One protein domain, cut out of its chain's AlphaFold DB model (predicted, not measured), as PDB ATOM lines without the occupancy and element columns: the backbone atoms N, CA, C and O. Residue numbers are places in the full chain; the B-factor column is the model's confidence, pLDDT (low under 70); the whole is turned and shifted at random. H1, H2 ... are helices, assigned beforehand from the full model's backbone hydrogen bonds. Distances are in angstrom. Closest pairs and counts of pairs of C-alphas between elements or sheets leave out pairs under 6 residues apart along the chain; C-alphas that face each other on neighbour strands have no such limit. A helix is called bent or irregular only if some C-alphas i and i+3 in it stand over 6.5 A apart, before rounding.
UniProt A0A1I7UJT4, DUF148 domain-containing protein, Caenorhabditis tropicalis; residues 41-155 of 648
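Overview. This is residues 41 to 155 of the 648 residues of the protein "DUF148 domain-containing protein" of Caenorhabditis tropicalis (UniProt A0A1I7UJT4). One very long bent helix, H3, makes the length of the domain like a shaft with a group of helices at each end: H1 and H2 form a helical hairpin near its first end, and at its far end arm H3b and H4 form a second hairpin, with H5 crossing H3b. Residues 89 to 100 are bare shaft between the groups, and residues 150 to 155 stick out. The printed part has 115 residues, with five named helices, H1 to H5 in chain order, and no named strand; the class is all helix. It is extended, with a radius of gyration of the C-alphas of 22.9 A and spans of 70 by 25 by 24 A.

Along the chain. H3, residues 81 to 121, was assigned as one helix by its hydrogen bonds but is bent: C-alphas 107 and 110 are 7.2 A apart. Arm H3a, residues 81 to 107, is 38.7 A long and begins at C-alpha 81 (55.041, 44.440, -47.509). Arm H3b covers residues 110 to 121. H1 covers residues 47 to 57, H2 64 to 77, H4 127 to 140 and H5 142 to 154, ending at C-alpha 154 (12.133, 38.442, -41.894).

Arrangement. H3 is the hub, and its arms stand at a steep tilt of 45 degrees. H3b touches H4, closest at C-alphas of Ile 119 and Gln 130, 5.8 A, at a shallow tilt of 15 degrees, opposite ways. H5 touches H3b at a steep tilt of 66 degrees, closest at C-alphas of Val 112 and Glu 144, 6.7 A. H2 and H3a only just touch, only at the corner, with 3 pairs of C-alphas within 8 A; the closest are Ala 75 and Met 81, 4.9 A. H1 touches H2, closest at C-alphas of Ile 56 and Gln 67, 6.1 A, at a shallow tilt of 19 degrees, opposite ways. H1 and H3a are apart. In H1, H2, H3a, H4 and H5 every O i to N i+4 pair is within hydrogen-bond range; in H3b 7 of 8 are.

Size, cuts and confidence. The C-alphas farthest apart, of Ala 77 and Asn 124, are 70.1 A apart. The printed part has no cut and no long link. Mean pLDDT of the printed part is 92.1, and no printed residue is under 70.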
ATOM      1  N   PHE A  41      48.558  39.259 -54.052       87.25
ATOM      2  CA  PHE A  41      49.895  38.862 -53.571       87.25
ATOM      3  C   PHE A  41      49.936  37.460 -52.945       87.25
ATOM      4  O   PHE A  41      50.957  36.773 -53.009       87.25
ATOM      5  N   LEU A  42      48.812  36.961 -52.407       89.50
ATOM      6  CA  LEU A  42      48.730  35.590 -51.903       89.50
ATOM      7  C   LEU A  42      48.963  34.537 -52.994       89.50
ATOM      8  O   LEU A  42      49.276  33.395 -52.669       89.50
ATOM      9  N   MET A  43      48.841  34.877 -54.278       86.62
ATOM     10  CA  MET A  43      49.179  33.948 -55.357       86.62
ATOM     11  C   MET A  43      50.691  33.707 -55.456       86.62
ATOM     12  O   MET A  43      51.090  32.588 -55.789       86.62
ATOM     13  N   HIS A  44      51.505  34.703 -55.094       88.50
ATOM     14  CA  HIS A  44      52.969  34.666 -55.163       88.50
ATOM     15  C   HIS A  44      53.611  34.032 -53.916       88.50
ATOM     16  O   HIS A  44      54.669  33.415 -54.018       88.50
ATOM     17  N   VAL A  45      52.959  34.103 -52.746       90.69
ATOM     18  CA  VAL A  45      53.490  33.489 -51.512       90.69
ATOM     19  C   VAL A  45      53.259  31.961 -51.448       90.69
ATOM     20  O   VAL A  45      52.266  31.441 -51.990       90.69
ATOM     21  N   PRO A  46      54.136  31.208 -50.744       93.75
ATOM     22  CA  PRO A  46      54.002  29.762 -50.560       93.75
ATOM     23  C   PRO A  46      52.646  29.323 -49.990       93.75
ATOM     24  O   PRO A  46      52.005  30.036 -49.223       93.75
ATOM     25  N   ARG A  47      52.217  28.088 -50.295       89.50
ATOM     26  CA  ARG A  47      50.902  27.572 -49.853       89.50
ATOM     27  C   ARG A  47      50.732  27.536 -48.326       89.50
ATOM     28  O   ARG A  47      49.603  27.643 -47.865       89.50
ATOM     29  N   PHE A  48      51.821  27.405 -47.558       93.12
ATOM     30  CA  PHE A  48      51.777  27.515 -46.094       93.12
ATOM     31  C   PHE A  48      51.634  28.975 -45.638       93.12
ATOM     32  O   PHE A  48      50.757  29.258 -44.834       93.12
ATOM     33  N   ALA A  49      52.373  29.912 -46.242       92.94
ATOM     34  CA  ALA A  49      52.271  31.344 -45.962       92.94
ATOM     35  C   ALA A  49      50.853  31.891 -46.215       92.94
ATOM     36  O   ALA A  49      50.331  32.648 -45.401       92.94
ATOM     37  N   ARG A  50      50.180  31.455 -47.292       93.88
ATOM     38  CA  ARG A  50      48.754  31.779 -47.521       93.88
ATOM     39  C   ARG A  50      47.856  31.276 -46.402       93.88
ATOM     40  O   ARG A  50      46.896  31.944 -46.043       93.88
ATOM     41  N   ARG A  51      48.136  30.071 -45.901       91.38
ATOM     42  CA  ARG A  51      47.365  29.484 -44.812       91.38
ATOM     43  C   ARG A  51      47.572  30.293 -43.535       91.38
ATOM     44  O   ARG A  51      46.583  30.677 -42.941       91.38
ATOM     45  N   GLU A  52      48.813  30.634 -43.193       92.62
ATOM     46  CA  GLU A  52      49.135  31.508 -42.056       92.62
ATOM     47  C   GLU A  52      48.425  32.866 -42.149       92.62
ATOM     48  O   GLU A  52      47.872  33.320 -41.155       92.62
ATOM     49  N   PHE A  53      48.356  33.481 -43.338       92.56
ATOM     50  CA  PHE A  53      47.571  34.701 -43.550       92.56
ATOM     51  C   PHE A  53      46.104  34.501 -43.139       92.56
ATOM     52  O   PHE A  53      45.599  35.245 -42.300       92.56
ATOM     53  N   PHE A  54      45.427  33.481 -43.681       91.69
ATOM     54  CA  PHE A  54      44.022  33.214 -43.350       91.69
ATOM     55  C   PHE A  54      43.825  32.783 -41.891       91.69
ATOM     56  O   PHE A  54      42.903  33.283 -41.256       91.69
ATOM     57  N   ASP A  55      44.716  31.949 -41.346       92.00
ATOM     58  CA  ASP A  55      44.716  31.509 -39.945       92.00
ATOM     59  C   ASP A  55      44.883  32.711 -38.974       92.00
ATOM     60  O   ASP A  55      44.413  32.635 -37.839       92.00
ATOM     61  N   ILE A  56      45.491  33.836 -39.398       91.50
ATOM     62  CA  ILE A  56      45.509  35.111 -38.645       91.50
ATOM     63  C   ILE A  56      44.221  35.925 -38.875       91.50
ATOM     64  O   ILE A  56      43.643  36.424 -37.908       91.50
ATOM     65  N   VAL A  57      43.755  36.068 -40.126       87.56
ATOM     66  CA  VAL A  57      42.542  36.850 -40.472       87.56
ATOM     67  C   VAL A  57      41.291  36.304 -39.778       87.56
ATOM     68  O   VAL A  57      40.496  37.078 -39.244       87.56
ATOM     69  N   SER A  58      41.110  34.981 -39.770       87.44
ATOM     70  CA  SER A  58      39.948  34.322 -39.164       87.44
ATOM     71  C   SER A  58      40.098  34.079 -37.658       87.44
ATOM     72  O   SER A  58      39.317  33.326 -37.083       87.44
ATOM     73  N   ASN A  59      41.116  34.650 -37.007       89.69
ATOM     74  CA  ASN A  59      41.344  34.429 -35.586       89.69
ATOM     75  C   ASN A  59      40.490  35.379 -34.737       89.69
ATOM     76  O   ASN A  59      40.892  36.508 -34.448       89.69
ATOM     77  N   GLU A  60      39.325  34.888 -34.320       88.50
ATOM     78  CA  GLU A  60      38.357  35.578 -33.453       88.50
ATOM     79  C   GLU A  60      38.920  35.950 -32.068       88.50
ATOM     80  O   GLU A  60      38.382  36.830 -31.402       88.50
ATOM     81  N   GLN A  61      40.010  35.307 -31.628       91.88
ATOM     82  CA  GLN A  61      40.662  35.587 -30.339       91.88
ATOM     83  C   GLN A  61      41.661  36.756 -30.414       91.88
ATOM     84  O   GLN A  61      42.238  37.143 -29.396       91.88
ATOM     85  N   LEU A  62      41.893  37.323 -31.604       86.88
ATOM     86  CA  LEU A  62      42.753  38.487 -31.807       86.88
ATOM     87  C   LEU A  62      41.914  39.732 -32.089       86.88
ATOM     88  O   LEU A  62      41.090  39.754 -33.003       86.88
ATOM     89  N   SER A  63      42.196  40.822 -31.374       90.00
ATOM     90  CA  SER A  63      41.688  42.134 -31.775       90.00
ATOM     91  C   SER A  63      42.238  42.533 -33.148       90.00
ATOM     92  O   SER A  63      43.341  42.141 -33.535       90.00
ATOM     93  N   GLN A  64      41.512  43.393 -33.866       81.81
ATOM     94  CA  GLN A  64      41.922  43.872 -35.192       81.81
ATOM     95  C   GLN A  64      43.326  44.509 -35.191       81.81
ATOM     96  O   GLN A  64      44.052  44.371 -36.170       81.81
ATOM     97  N   ASN A  65      43.747  45.155 -34.093       86.94
ATOM     98  CA  ASN A  65      45.120  45.654 -33.942       86.94
ATOM     99  C   ASN A  65      46.140  44.503 -33.938       86.94
ATOM    100  O   ASN A  65      47.076  44.520 -34.731       86.94
ATOM    101  N   GLN A  66      45.925  43.477 -33.107       90.94
ATOM    102  CA  GLN A  66      46.819  42.316 -33.000       90.94
ATOM    103  C   GLN A  66      46.871  41.502 -34.303       90.94
ATOM    104  O   GLN A  66      47.942  41.027 -34.680       90.94
ATOM    105  N   GLN A  67      45.748  41.380 -35.021       88.81
ATOM    106  CA  GLN A  67      45.731  40.793 -36.365       88.81
ATOM    107  C   GLN A  67      46.622  41.593 -37.327       88.81
ATOM    108  O   GLN A  67      47.475  41.014 -37.994       88.81
ATOM    109  N   ASN A  68      46.490  42.924 -37.368       87.50
ATOM    110  CA  ASN A  68      47.287  43.762 -38.272       87.50
ATOM    111  C   ASN A  68      48.776  43.788 -37.881       87.50
ATOM    112  O   ASN A  68      49.632  43.835 -38.763       87.50
ATOM    113  N   GLU A  69      49.109  43.703 -36.591       91.31
ATOM    114  CA  GLU A  69      50.486  43.534 -36.106       91.31
ATOM    115  C   GLU A  69      51.083  42.194 -36.567       91.31
ATOM    116  O   GLU A  69      52.172  42.172 -37.149       91.31
ATOM    117  N   GLN A  70      50.356  41.084 -36.397       93.31
ATOM    118  CA  GLN A  70      50.791  39.764 -36.868       93.31
ATOM    119  C   GLN A  70      50.906  39.704 -38.396       93.31
ATOM    120  O   GLN A  70      51.889  39.170 -38.906       93.31
ATOM    121  N   LEU A  71      49.982  40.322 -39.132       93.00
ATOM    122  CA  LEU A  71      50.038  40.408 -40.594       93.00
ATOM    123  C   LEU A  71      51.161  41.330 -41.088       93.00
ATOM    124  O   LEU A  71      51.779  41.040 -42.107       93.00
ATOM    125  N   THR A  72      51.513  42.373 -40.333       92.81
ATOM    126  CA  THR A  72      52.708  43.194 -40.598       92.81
ATOM    127  C   THR A  72      53.992  42.382 -40.390       92.81
ATOM    128  O   THR A  72      54.938  42.511 -41.167       92.81
ATOM    129  N   ILE A  73      54.046  41.522 -39.365       94.12
ATOM    130  CA  ILE A  73      55.176  40.605 -39.129       94.12
ATOM    131  C   ILE A  73      55.258  39.548 -40.245       94.12
ATOM    132  O   ILE A  73      56.341  39.312 -40.783       94.12
ATOM    133  N   TRP A  74      54.122  38.968 -40.633       95.19
ATOM    134  CA  TRP A  74      53.981  38.012 -41.735       95.19
ATOM    135  C   TRP A  74      54.422  38.620 -43.080       95.19
ATOM    136  O   TRP A  74      55.263  38.048 -43.771       95.19
ATOM    137  N   ALA A  75      53.961  39.828 -43.418       94.88
ATOM    138  CA  ALA A  75      54.295  40.487 -44.681       94.88
ATOM    139  C   ALA A  75      55.786  40.864 -44.776       94.88
ATOM    140  O   ALA A  75      56.352  40.839 -45.870       94.88
ATOM    141  N   LYS A  76      56.450  41.139 -43.639       94.50
ATOM    142  CA  LYS A  76      57.921  41.253 -43.566       94.50
ATOM    143  C   LYS A  76      58.610  39.906 -43.776       94.50
ATOM    144  O   LYS A  76      59.588  39.847 -44.510       94.50
ATOM    145  N   ALA A  77      58.107  38.833 -43.163       93.88
ATOM    146  CA  ALA A  77      58.696  37.496 -43.274       93.88
ATOM    147  C   ALA A  77      58.648  36.920 -44.702       93.88
ATOM    148  O   ALA A  77      59.541  36.164 -45.075       93.88
ATOM    149  N   PHE A  78      57.645  37.301 -45.503       94.31
ATOM    150  CA  PHE A  78      57.492  36.864 -46.899       94.31
ATOM    151  C   PHE A  78      57.843  37.931 -47.949       94.31
ATOM    152  O   PHE A  78      57.639  37.690 -49.135       94.31
ATOM    153  N   ASN A  79      58.388  39.085 -47.539       94.44
ATOM    154  CA  ASN A  79      58.779  40.196 -48.419       94.44
ATOM    155  C   ASN A  79      57.659  40.704 -49.361       94.44
ATOM    156  O   ASN A  79      57.916  41.091 -50.496       94.44
ATOM    157  N   VAL A  80      56.410  40.725 -48.878       94.44
ATOM    158  CA  VAL A  80      55.219  41.218 -49.611       94.44
ATOM    159  C   VAL A  80      54.641  42.492 -48.986       94.44
ATOM    160  O   VAL A  80      53.450  42.770 -49.091       94.44
ATOM    161  N   MET A  81      55.473  43.269 -48.284       93.25
ATOM    162  CA  MET A  81      55.041  44.440 -47.509       93.25
ATOM    163  C   MET A  81      54.329  45.495 -48.364       93.25
ATOM    164  O   MET A  81      53.273  45.985 -47.969       93.25
ATOM    165  N   ASP A  82      54.855  45.820 -49.543       92.44
ATOM    166  CA  ASP A  82      54.285  46.879 -50.381       92.44
ATOM    167  C   ASP A  82      52.977  46.442 -51.052       92.44
ATOM    168  O   ASP A  82      52.003  47.198 -51.055       92.44
ATOM    169  N   GLU A  83      52.896  45.189 -51.516       91.06
ATOM    170  CA  GLU A  83      51.648  44.609 -52.029       91.06
ATOM    171  C   GLU A  83      50.578  44.497 -50.925       91.06
ATOM    172  O   GLU A  83      49.403  44.794 -51.162       91.06
ATOM    173  N   PHE A  84      50.979  44.122 -49.703       91.06
ATOM    174  CA  PHE A  84      50.110  44.083 -48.525       91.06
ATOM    175  C   PHE A  84      49.587  45.476 -48.160       91.06
ATOM    176  O   PHE A  84      48.384  45.635 -47.951       91.06
ATOM    177  N   ASN A  85      50.448  46.498 -48.139       90.94
ATOM    178  CA  ASN A  85      50.058  47.882 -47.860       90.94
ATOM    179  C   ASN A  85      49.119  48.447 -48.940       90.94
ATOM    180  O   ASN A  85      48.145  49.130 -48.612       90.94
ATOM    181  N   ALA A  86      49.373  48.143 -50.217       90.31
ATOM    182  CA  ALA A  86      48.515  48.549 -51.330       90.31
ATOM    183  C   ALA A  86      47.121  47.902 -51.242       90.31
ATOM    184  O   ALA A  86      46.109  48.605 -51.303       90.31
ATOM    185  N   TRP A  87      47.056  46.587 -51.012       89.62
ATOM    186  CA  TRP A  87      45.796  45.872 -50.785       89.62
ATOM    187  C   TRP A  87      45.065  46.370 -49.532       89.62
ATOM    188  O   TRP A  87      43.859  46.594 -49.577       89.62
ATOM    189  N   ALA A  88      45.776  46.610 -48.428       86.75
ATOM    190  CA  ALA A  88      45.171  47.129 -47.207       86.75
ATOM    191  C   ALA A  88      44.530  48.507 -47.454       86.75
ATOM    192  O   ALA A  88      43.381  48.731 -47.071       86.75
ATOM    193  N   LYS A  89      45.208  49.402 -48.189       88.12
ATOM    194  CA  LYS A  89      44.634  50.685 -48.630       88.12
ATOM    195  C   LYS A  89      43.373  50.491 -49.486       88.12
ATOM    196  O   LYS A  89      42.383  51.177 -49.242       88.12
ATOM    197  N   GLN A  90      43.379  49.545 -50.427       87.62
ATOM    198  CA  GLN A  90      42.203  49.200 -51.241       87.62
ATOM    199  C   GLN A  90      41.033  48.691 -50.380       87.62
ATOM    200  O   GLN A  90      39.900  49.128 -50.581       87.62
ATOM    201  N   VAL A  91      41.286  47.827 -49.390       84.56
ATOM    202  CA  VAL A  91      40.260  47.347 -48.445       84.56
ATOM    203  C   VAL A  91      39.679  48.497 -47.622       84.56
ATOM    204  O   VAL A  91      38.463  48.557 -47.450       84.56
ATOM    205  N   GLN A  92      40.510  49.431 -47.148       83.81
ATOM    206  CA  GLN A  92      40.029  50.610 -46.424       83.81
ATOM    207  C   GLN A  92      39.142  51.489 -47.317       83.81
ATOM    208  O   GLN A  92      38.024  51.809 -46.931       83.81
ATOM    209  N   GLN A  93      39.576  51.790 -48.545       87.50
ATOM    210  CA  GLN A  93      38.781  52.579 -49.494       87.50
ATOM    211  C   GLN A  93      37.437  51.911 -49.831       87.50
ATOM    212  O   GLN A  93      36.413  52.586 -49.873       87.50
ATOM    213  N   GLN A  94      37.413  50.585 -50.014       84.75
ATOM    214  CA  GLN A  94      36.170  49.833 -50.224       84.75
ATOM    215  C   GLN A  94      35.262  49.865 -48.985       84.75
ATOM    216  O   GLN A  94      34.060  50.080 -49.118       84.75
ATOM    217  N   LYS A  95      35.820  49.724 -47.776       84.12
ATOM    218  CA  LYS A  95      35.084  49.857 -46.507       84.12
ATOM    219  C   LYS A  95      34.459  51.246 -46.353       84.12
ATOM    220  O   LYS A  95      33.289  51.333 -45.991       84.12
ATOM    221  N   ASP A  96      35.203  52.305 -46.660       88.12
ATOM    222  CA  ASP A  96      34.726  53.689 -46.558       88.12
ATOM    223  C   ASP A  96      33.597  53.959 -47.565       88.12
ATOM    224  O   ASP A  96      32.542  54.475 -47.190       88.12
ATOM    225  N   VAL A  97      33.755  53.508 -48.815       89.00
ATOM    226  CA  VAL A  97      32.712  53.581 -49.853       89.00
ATOM    227  C   VAL A  97      31.469  52.777 -49.457       89.00
ATOM    228  O   VAL A  97      30.353  53.283 -49.583       89.00
ATOM    229  N   VAL A  98      31.610  51.549 -48.950       87.25
ATOM    230  CA  VAL A  98      30.465  50.743 -48.482       87.25
ATOM    231  C   VAL A  98      29.776  51.415 -47.291       87.25
ATOM    232  O   VAL A  98      28.550  51.502 -47.280       87.25
ATOM    233  N   SER A  99      30.533  51.963 -46.336       88.81
ATOM    234  CA  SER A  99      29.981  52.686 -45.185       88.81
ATOM    235  C   SER A  99      29.174  53.917 -45.609       88.81
ATOM    236  O   SER A  99      28.069  54.119 -45.108       88.81
ATOM    237  N   GLN A 100      29.676  54.708 -46.562       91.31
ATOM    238  CA  GLN A 100      28.956  55.859 -47.125       91.31
ATOM    239  C   GLN A 100      27.682  55.429 -47.871       91.31
ATOM    240  O   GLN A 100      26.621  56.022 -47.678       91.31
ATOM    241  N   ASN A 101      27.753  54.358 -48.673       90.75
ATOM    242  CA  ASN A 101      26.589  53.806 -49.374       90.75
ATOM    243  C   ASN A 101      25.502  53.310 -48.401       90.75
ATOM    244  O   ASN A 101      24.321  53.555 -48.638       90.75
ATOM    245  N   VAL A 102      25.884  52.639 -47.309       92.81
ATOM    246  CA  VAL A 102      24.950  52.186 -46.264       92.81
ATOM    247  C   VAL A 102      24.342  53.376 -45.521       92.81
ATOM    248  O   VAL A 102      23.134  53.392 -45.302       92.81
ATOM    249  N   GLN A 103      25.140  54.396 -45.188       93.56
ATOM    250  CA  GLN A 103      24.656  55.607 -44.516       93.56
ATOM    251  C   GLN A 103      23.640  56.383 -45.372       93.56
ATOM    252  O   GLN A 103      22.627  56.836 -44.840       93.56
ATOM    253  N   ALA A 104      23.862  56.488 -46.687       92.56
ATOM    254  CA  ALA A 104      22.918  57.124 -47.608       92.56
ATOM    255  C   ALA A 104      21.568  56.380 -47.663       92.56
ATOM    256  O   ALA A 104      20.514  57.000 -47.532       92.56
ATOM    257  N   VAL A 105      21.594  55.046 -47.773       94.75
ATOM    258  CA  VAL A 105      20.376  54.214 -47.753       94.75
ATOM    259  C   VAL A 105      19.662  54.315 -46.400       94.75
ATOM    260  O   VAL A 105      18.441  54.446 -46.359       94.75
ATOM    261  N   ALA A 106      20.404  54.307 -45.289       94.25
ATOM    262  CA  ALA A 106      19.844  54.438 -43.945       94.25
ATOM    263  C   ALA A 106      19.142  55.789 -43.719       94.25
ATOM    264  O   ALA A 106      18.078  55.816 -43.104       94.25
ATOM    265  N   ALA A 107      19.687  56.888 -44.254       95.56
ATOM    266  CA  ALA A 107      19.056  58.208 -44.188       95.56
ATOM    267  C   ALA A 107      17.722  58.267 -44.961       95.56
ATOM    268  O   ALA A 107      16.768  58.891 -44.499       95.56
ATOM    269  N   ASN A 108      17.632  57.583 -46.106       95.88
ATOM    270  CA  ASN A 108      16.435  57.572 -46.952       95.88
ATOM    271  C   ASN A 108      15.345  56.587 -46.484       95.88
ATOM    272  O   ASN A 108      14.181  56.742 -46.861       95.88
ATOM    273  N   ILE A 109      15.698  55.560 -45.699       95.50
ATOM    274  CA  ILE A 109      14.824  54.410 -45.408       95.50
ATOM    275  C   ILE A 109      13.468  54.807 -44.803       95.50
ATOM    276  O   ILE A 109      12.462  54.237 -45.219       95.50
ATOM    277  N   SER A 110      13.412  55.792 -43.896       96.12
ATOM    278  CA  SER A 110      12.134  56.241 -43.314       96.12
ATOM    279  C   SER A 110      11.230  56.855 -44.384       96.12
ATOM    280  O   SER A 110      10.126  56.381 -44.605       96.12
ATOM    281  N   THR A 111      11.735  57.822 -45.154       96.88
ATOM    282  CA  THR A 111      10.958  58.518 -46.192       96.88
ATOM    283  C   THR A 111      10.500  57.597 -47.331       96.88
ATOM    284  O   THR A 111       9.523  57.898 -48.018       96.88
ATOM    285  N   VAL A 112      11.196  56.481 -47.565       97.31
ATOM    286  CA  VAL A 112      10.765  55.446 -48.520       97.31
ATOM    287  C   VAL A 112       9.762  54.475 -47.884       97.31
ATOM    288  O   VAL A 112       8.848  54.031 -48.576       97.31
ATOM    289  N   TYR A 113       9.877  54.193 -46.582       96.56
ATOM    290  CA  TYR A 113       8.880  53.439 -45.818       96.56
ATOM    291  C   TYR A 113       7.540  54.178 -45.755       96.56
ATOM    292  O   TYR A 113       6.520  53.585 -46.091       96.56
ATOM    293  N   ASP A 114       7.544  55.476 -45.440       97.25
ATOM    294  CA  ASP A 114       6.325  56.290 -45.331       97.25
ATOM    295  C   ASP A 114       5.521  56.271 -46.648       97.25
ATOM    296  O   ASP A 114       4.313  56.047 -46.653       97.25
ATOM    297  N   LYS A 115       6.216  56.392 -47.790       96.81
ATOM    298  CA  LYS A 115       5.628  56.288 -49.141       96.81
ATOM    299  C   LYS A 115       5.157  54.876 -49.487       96.81
ATOM    300  O   LYS A 115       4.194  54.711 -50.230       96.81
ATOM    301  N   LEU A 116       5.847  53.844 -49.001       95.81
ATOM    302  CA  LEU A 116       5.441  52.455 -49.208       95.81
ATOM    303  C   LEU A 116       4.159  52.143 -48.421       95.81
ATOM    304  O   LEU A 116       3.259  51.505 -48.966       95.81
ATOM    305  N   GLU A 117       4.052  52.640 -47.189       94.56
ATOM    306  CA  GLU A 117       2.860  52.509 -46.350       94.56
ATOM    307  C   GLU A 117       1.685  53.333 -46.899       94.56
ATOM    308  O   GLU A 117       0.563  52.831 -46.932       94.56
ATOM    309  N   GLU A 118       1.919  54.537 -47.436       96.25
ATOM    310  CA  GLU A 118       0.902  55.322 -48.159       96.25
ATOM    311  C   GLU A 118       0.287  54.518 -49.322       96.25
ATOM    312  O   GLU A 118      -0.936  54.412 -49.434       96.25
ATOM    313  N   ILE A 119       1.116  53.874 -50.155       95.31
ATOM    314  CA  ILE A 119       0.635  53.048 -51.276       95.31
ATOM    315  C   ILE A 119      -0.122  51.806 -50.773       95.31
ATOM    316  O   ILE A 119      -1.153  51.439 -51.343       95.31
ATOM    317  N   LEU A 120       0.386  51.133 -49.734       91.56
ATOM    318  CA  LEU A 120      -0.167  49.867 -49.236       91.56
ATOM    319  C   LEU A 120      -1.461  50.038 -48.426       91.56
ATOM    320  O   LEU A 120      -2.350  49.190 -48.540       91.56
ATOM    321  N   SER A 121      -1.578  51.119 -47.655       93.75
ATOM    322  CA  SER A 121      -2.755  51.445 -46.837       93.75
ATOM    323  C   SER A 121      -3.895  52.091 -47.634       93.75
ATOM    324  O   SER A 121      -5.051  52.011 -47.215       93.75
ATOM    325  N   ASN A 122      -3.612  52.690 -48.798       93.19
ATOM    326  CA  ASN A 122      -4.627  53.327 -49.637       93.19
ATOM    327  C   ASN A 122      -5.586  52.301 -50.271       93.19
ATOM    328  O   ASN A 122      -5.296  51.682 -51.296       93.19
ATOM    329  N   THR A 123      -6.773  52.183 -49.675       92.00
ATOM    330  CA  THR A 123      -7.861  51.278 -50.081       92.00
ATOM    331  C   THR A 123      -8.533  51.636 -51.410       92.00
ATOM    332  O   THR A 123      -9.289  50.821 -51.933       92.00
ATOM    333  N   ASN A 124      -8.264  52.818 -51.976       95.75
ATOM    334  CA  ASN A 124      -8.830  53.251 -53.260       95.75
ATOM    335  C   ASN A 124      -8.020  52.751 -54.471       95.75
ATOM    336  O   ASN A 124      -8.477  52.867 -55.606       95.75
ATOM    337  N   LEU A 125      -6.813  52.217 -54.250       93.25
ATOM    338  CA  LEU A 125      -5.969  51.646 -55.299       93.25
ATOM    339  C   LEU A 125      -6.273  50.158 -55.481       93.25
ATOM    340  O   LEU A 125      -6.381  49.417 -54.500       93.25
ATOM    341  N   THR A 126      -6.324  49.668 -56.724       94.94
ATOM    342  CA  THR A 126      -6.366  48.214 -56.914       94.94
ATOM    343  C   THR A 126      -5.020  47.597 -56.536       94.94
ATOM    344  O   THR A 126      -3.963  48.229 -56.601       94.94
ATOM    345  N   ARG A 127      -5.025  46.296 -56.226       92.31
ATOM    346  CA  ARG A 127      -3.804  45.511 -55.978       92.31
ATOM    347  C   ARG A 127      -2.787  45.574 -57.129       92.31
ATOM    348  O   ARG A 127      -1.607  45.322 -56.894       92.31
ATOM    349  N   ARG A 128      -3.227  45.902 -58.352       95.38
ATOM    350  CA  ARG A 128      -2.357  46.113 -59.517       95.38
ATOM    351  C   ARG A 128      -1.727  47.505 -59.495       95.38
ATOM    352  O   ARG A 128      -0.512  47.607 -59.625       95.38
ATOM    353  N   ASP A 129      -2.521  48.542 -59.235       96.12
ATOM    354  CA  ASP A 129      -2.035  49.925 -59.146       96.12
ATOM    355  C   ASP A 129      -1.048  50.100 -57.989       96.12
ATOM    356  O   ASP A 129      -0.008  50.728 -58.165       96.12
ATOM    357  N   GLN A 130      -1.319  49.471 -56.836       95.12
ATOM    358  CA  GLN A 130      -0.370  49.401 -55.719       95.12
ATOM    359  C   GLN A 130       0.971  48.801 -56.164       95.12
ATOM    360  O   GLN A 130       2.029  49.363 -55.886       95.12
ATOM    361  N   HIS A 131       0.949  47.684 -56.900       95.31
ATOM    362  CA  HIS A 131       2.168  47.035 -57.394       95.31
ATOM    363  C   HIS A 131       2.922  47.902 -58.412       95.31
ATOM    364  O   HIS A 131       4.149  47.972 -58.366       95.31
ATOM    365  N   ASP A 132       2.220  48.606 -59.301       97.06
ATOM    366  CA  ASP A 132       2.852  49.476 -60.298       97.06
ATOM    367  C   ASP A 132       3.331  50.820 -59.711       97.06
ATOM    368  O   ASP A 132       4.316  51.385 -60.196       97.06
ATOM    369  N   GLN A 133       2.734  51.306 -58.618       96.94
ATOM    370  CA  GLN A 133       3.278  52.414 -57.820       96.94
ATOM    371  C   GLN A 133       4.514  51.985 -57.015       96.94
ATOM    372  O   GLN A 133       5.529  52.680 -57.054       96.94
ATOM    373  N   ILE A 134       4.495  50.803 -56.388       95.75
ATOM    374  CA  ILE A 134       5.676  50.205 -55.737       95.75
ATOM    375  C   ILE A 134       6.804  49.989 -56.753       95.75
ATOM    376  O   ILE A 134       7.964  50.274 -56.459       95.75
ATOM    377  N   ARG A 135       6.478  49.554 -57.978       96.06
ATOM    378  CA  ARG A 135       7.444  49.426 -59.078       96.06
ATOM    379  C   ARG A 135       8.096  50.774 -59.397       96.06
ATOM    380  O   ARG A 135       9.322  50.837 -59.434       96.06
ATOM    381  N   LYS A 136       7.317  51.854 -59.545       97.31
ATOM    382  CA  LYS A 136       7.847  53.222 -59.735       97.31
ATOM    383  C   LYS A 136       8.738  53.651 -58.562       97.31
ATOM    384  O   LYS A 136       9.855  54.099 -58.797       97.31
ATOM    385  N   LEU A 137       8.302  53.431 -57.319       96.12
ATOM    386  CA  LEU A 137       9.098  53.725 -56.122       96.12
ATOM    387  C   LEU A 137      10.431  52.948 -56.115       96.12
ATOM    388  O   LEU A 137      11.463  53.519 -55.777       96.12
ATOM    389  N   SER A 138      10.434  51.684 -56.556       94.75
ATOM    390  CA  SER A 138      11.636  50.836 -56.653       94.75
ATOM    391  C   SER A 138      12.600  51.215 -57.782       94.75
ATOM    392  O   SER A 138      13.770  50.854 -57.712       94.75
ATOM    393  N   VAL A 139      12.146  51.953 -58.801       96.38
ATOM    394  CA  VAL A 139      13.028  52.544 -59.822       96.38
ATOM    395  C   VAL A 139      13.734  53.782 -59.260       96.38
ATOM    396  O   VAL A 139      14.916  53.976 -59.521       96.38
ATOM    397  N   THR A 140      13.044  54.585 -58.441       96.00
ATOM    398  CA  THR A 140      13.615  55.798 -57.824       96.00
ATOM    399  C   THR A 140      14.500  55.493 -56.609       96.00
ATOM    400  O   THR A 140      15.528  56.139 -56.428       96.00
ATOM    401  N   PHE A 141      14.123  54.509 -55.786       95.69
ATOM    402  CA  PHE A 141      14.801  54.139 -54.534       95.69
ATOM    403  C   PHE A 141      15.120  52.628 -54.492       95.69
ATOM    404  O   PHE A 141      14.578  51.883 -53.664       95.69
ATOM    405  N   PRO A 142      15.959  52.120 -55.418       95.12
ATOM    406  CA  PRO A 142      16.140  50.683 -55.625       95.12
ATOM    407  C   PRO A 142      16.786  49.962 -54.443       95.12
ATOM    408  O   PRO A 142      16.550  48.769 -54.268       95.12
ATOM    409  N   ARG A 143      17.596  50.642 -53.623       94.31
ATOM    410  CA  ARG A 143      18.281  50.012 -52.483       94.31
ATOM    411  C   ARG A 143      17.394  50.002 -51.247       94.31
ATOM    412  O   ARG A 143      17.258  48.974 -50.596       94.31
ATOM    413  N   GLU A 144      16.751  51.124 -50.969       96.12
ATOM    414  CA  GLU A 144      15.833  51.336 -49.859       96.12
ATOM    415  C   GLU A 144      14.637  50.385 -49.965       96.12
ATOM    416  O   GLU A 144      14.359  49.651 -49.020       96.12
ATOM    417  N   VAL A 145      13.987  50.304 -51.135       95.44
ATOM    418  CA  VAL A 145      12.843  49.401 -51.349       95.44
ATOM    419  C   VAL A 145      13.261  47.925 -51.258       95.44
ATOM    420  O   VAL A 145      12.558  47.137 -50.622       95.44
ATOM    421  N   ARG A 146      14.426  47.534 -51.809       94.00
ATOM    422  CA  ARG A 146      14.973  46.169 -51.637       94.00
ATOM    423  C   ARG A 146      15.226  45.856 -50.150       94.00
ATOM    424  O   ARG A 146      14.848  44.778 -49.691       94.00
ATOM    425  N   THR A 147      15.790  46.795 -49.385       93.69
ATOM    426  CA  THR A 147      16.050  46.642 -47.939       93.69
ATOM    427  C   THR A 147      14.760  46.557 -47.117       93.69
ATOM    428  O   THR A 147      14.652  45.688 -46.253       93.69
ATOM    429  N   LEU A 148      13.755  47.388 -47.402       93.69
ATOM    430  CA  LEU A 148      12.459  47.345 -46.712       93.69
ATOM    431  C   LEU A 148      11.729  46.016 -46.948       93.69
ATOM    432  O   LEU A 148      11.246  45.409 -45.992       93.69
ATOM    433  N   PHE A 149      11.726  45.493 -48.180       92.12
ATOM    434  CA  PHE A 149      11.183  44.156 -48.449       92.12
ATOM    435  C   PHE A 149      12.007  43.029 -47.807       92.12
ATOM    436  O   PHE A 149      11.426  42.033 -47.370       92.12
ATOM    437  N   PHE A 150      13.332  43.175 -47.695       92.38
ATOM    438  CA  PHE A 150      14.163  42.233 -46.941       92.38
ATOM    439  C   PHE A 150      13.794  42.225 -45.448       92.38
ATOM    440  O   PHE A 150      13.588  41.152 -44.882       92.38
ATOM    441  N   ILE A 151      13.635  43.394 -44.819       90.94
ATOM    442  CA  ILE A 151      13.194  43.508 -43.419       90.94
ATOM    443  C   ILE A 151      11.802  42.877 -43.258       90.94
ATOM    444  O   ILE A 151      11.645  41.931 -42.486       90.94
ATOM    445  N   ALA A 152      10.814  43.307 -44.048       88.50
ATOM    446  CA  ALA A 152       9.439  42.806 -43.970       88.50
ATOM    447  C   ALA A 152       9.332  41.280 -44.175       88.50
ATOM    448  O   ALA A 152       8.497  40.627 -43.548       88.50
ATOM    449  N   ARG A 153      10.202  40.683 -45.004       86.44
ATOM    450  CA  ARG A 153      10.274  39.224 -45.186       86.44
ATOM    451  C   ARG A 153      10.716  38.483 -43.918       86.44
ATOM    452  O   ARG A 153      10.225  37.381 -43.691       86.44
ATOM    453  N   ASN A 154      11.616  39.060 -43.122       89.19
ATOM    454  CA  ASN A 154      12.133  38.442 -41.894       89.19
ATOM    455  C   ASN A 154      11.193  38.617 -40.685       89.19
ATOM    456  O   ASN A 154      11.227  37.796 -39.776       89.19
ATOM    457  N   TYR A 155      10.323  39.635 -40.692       82.69
ATOM    458  CA  TYR A 155       9.321  39.875 -39.638       82.69
ATOM    459  C   TYR A 155       7.913  39.348 -39.973       82.69
ATOM    460  O   TYR A 155       6.958  39.604 -39.238       82.69
TER     461      TYR A 155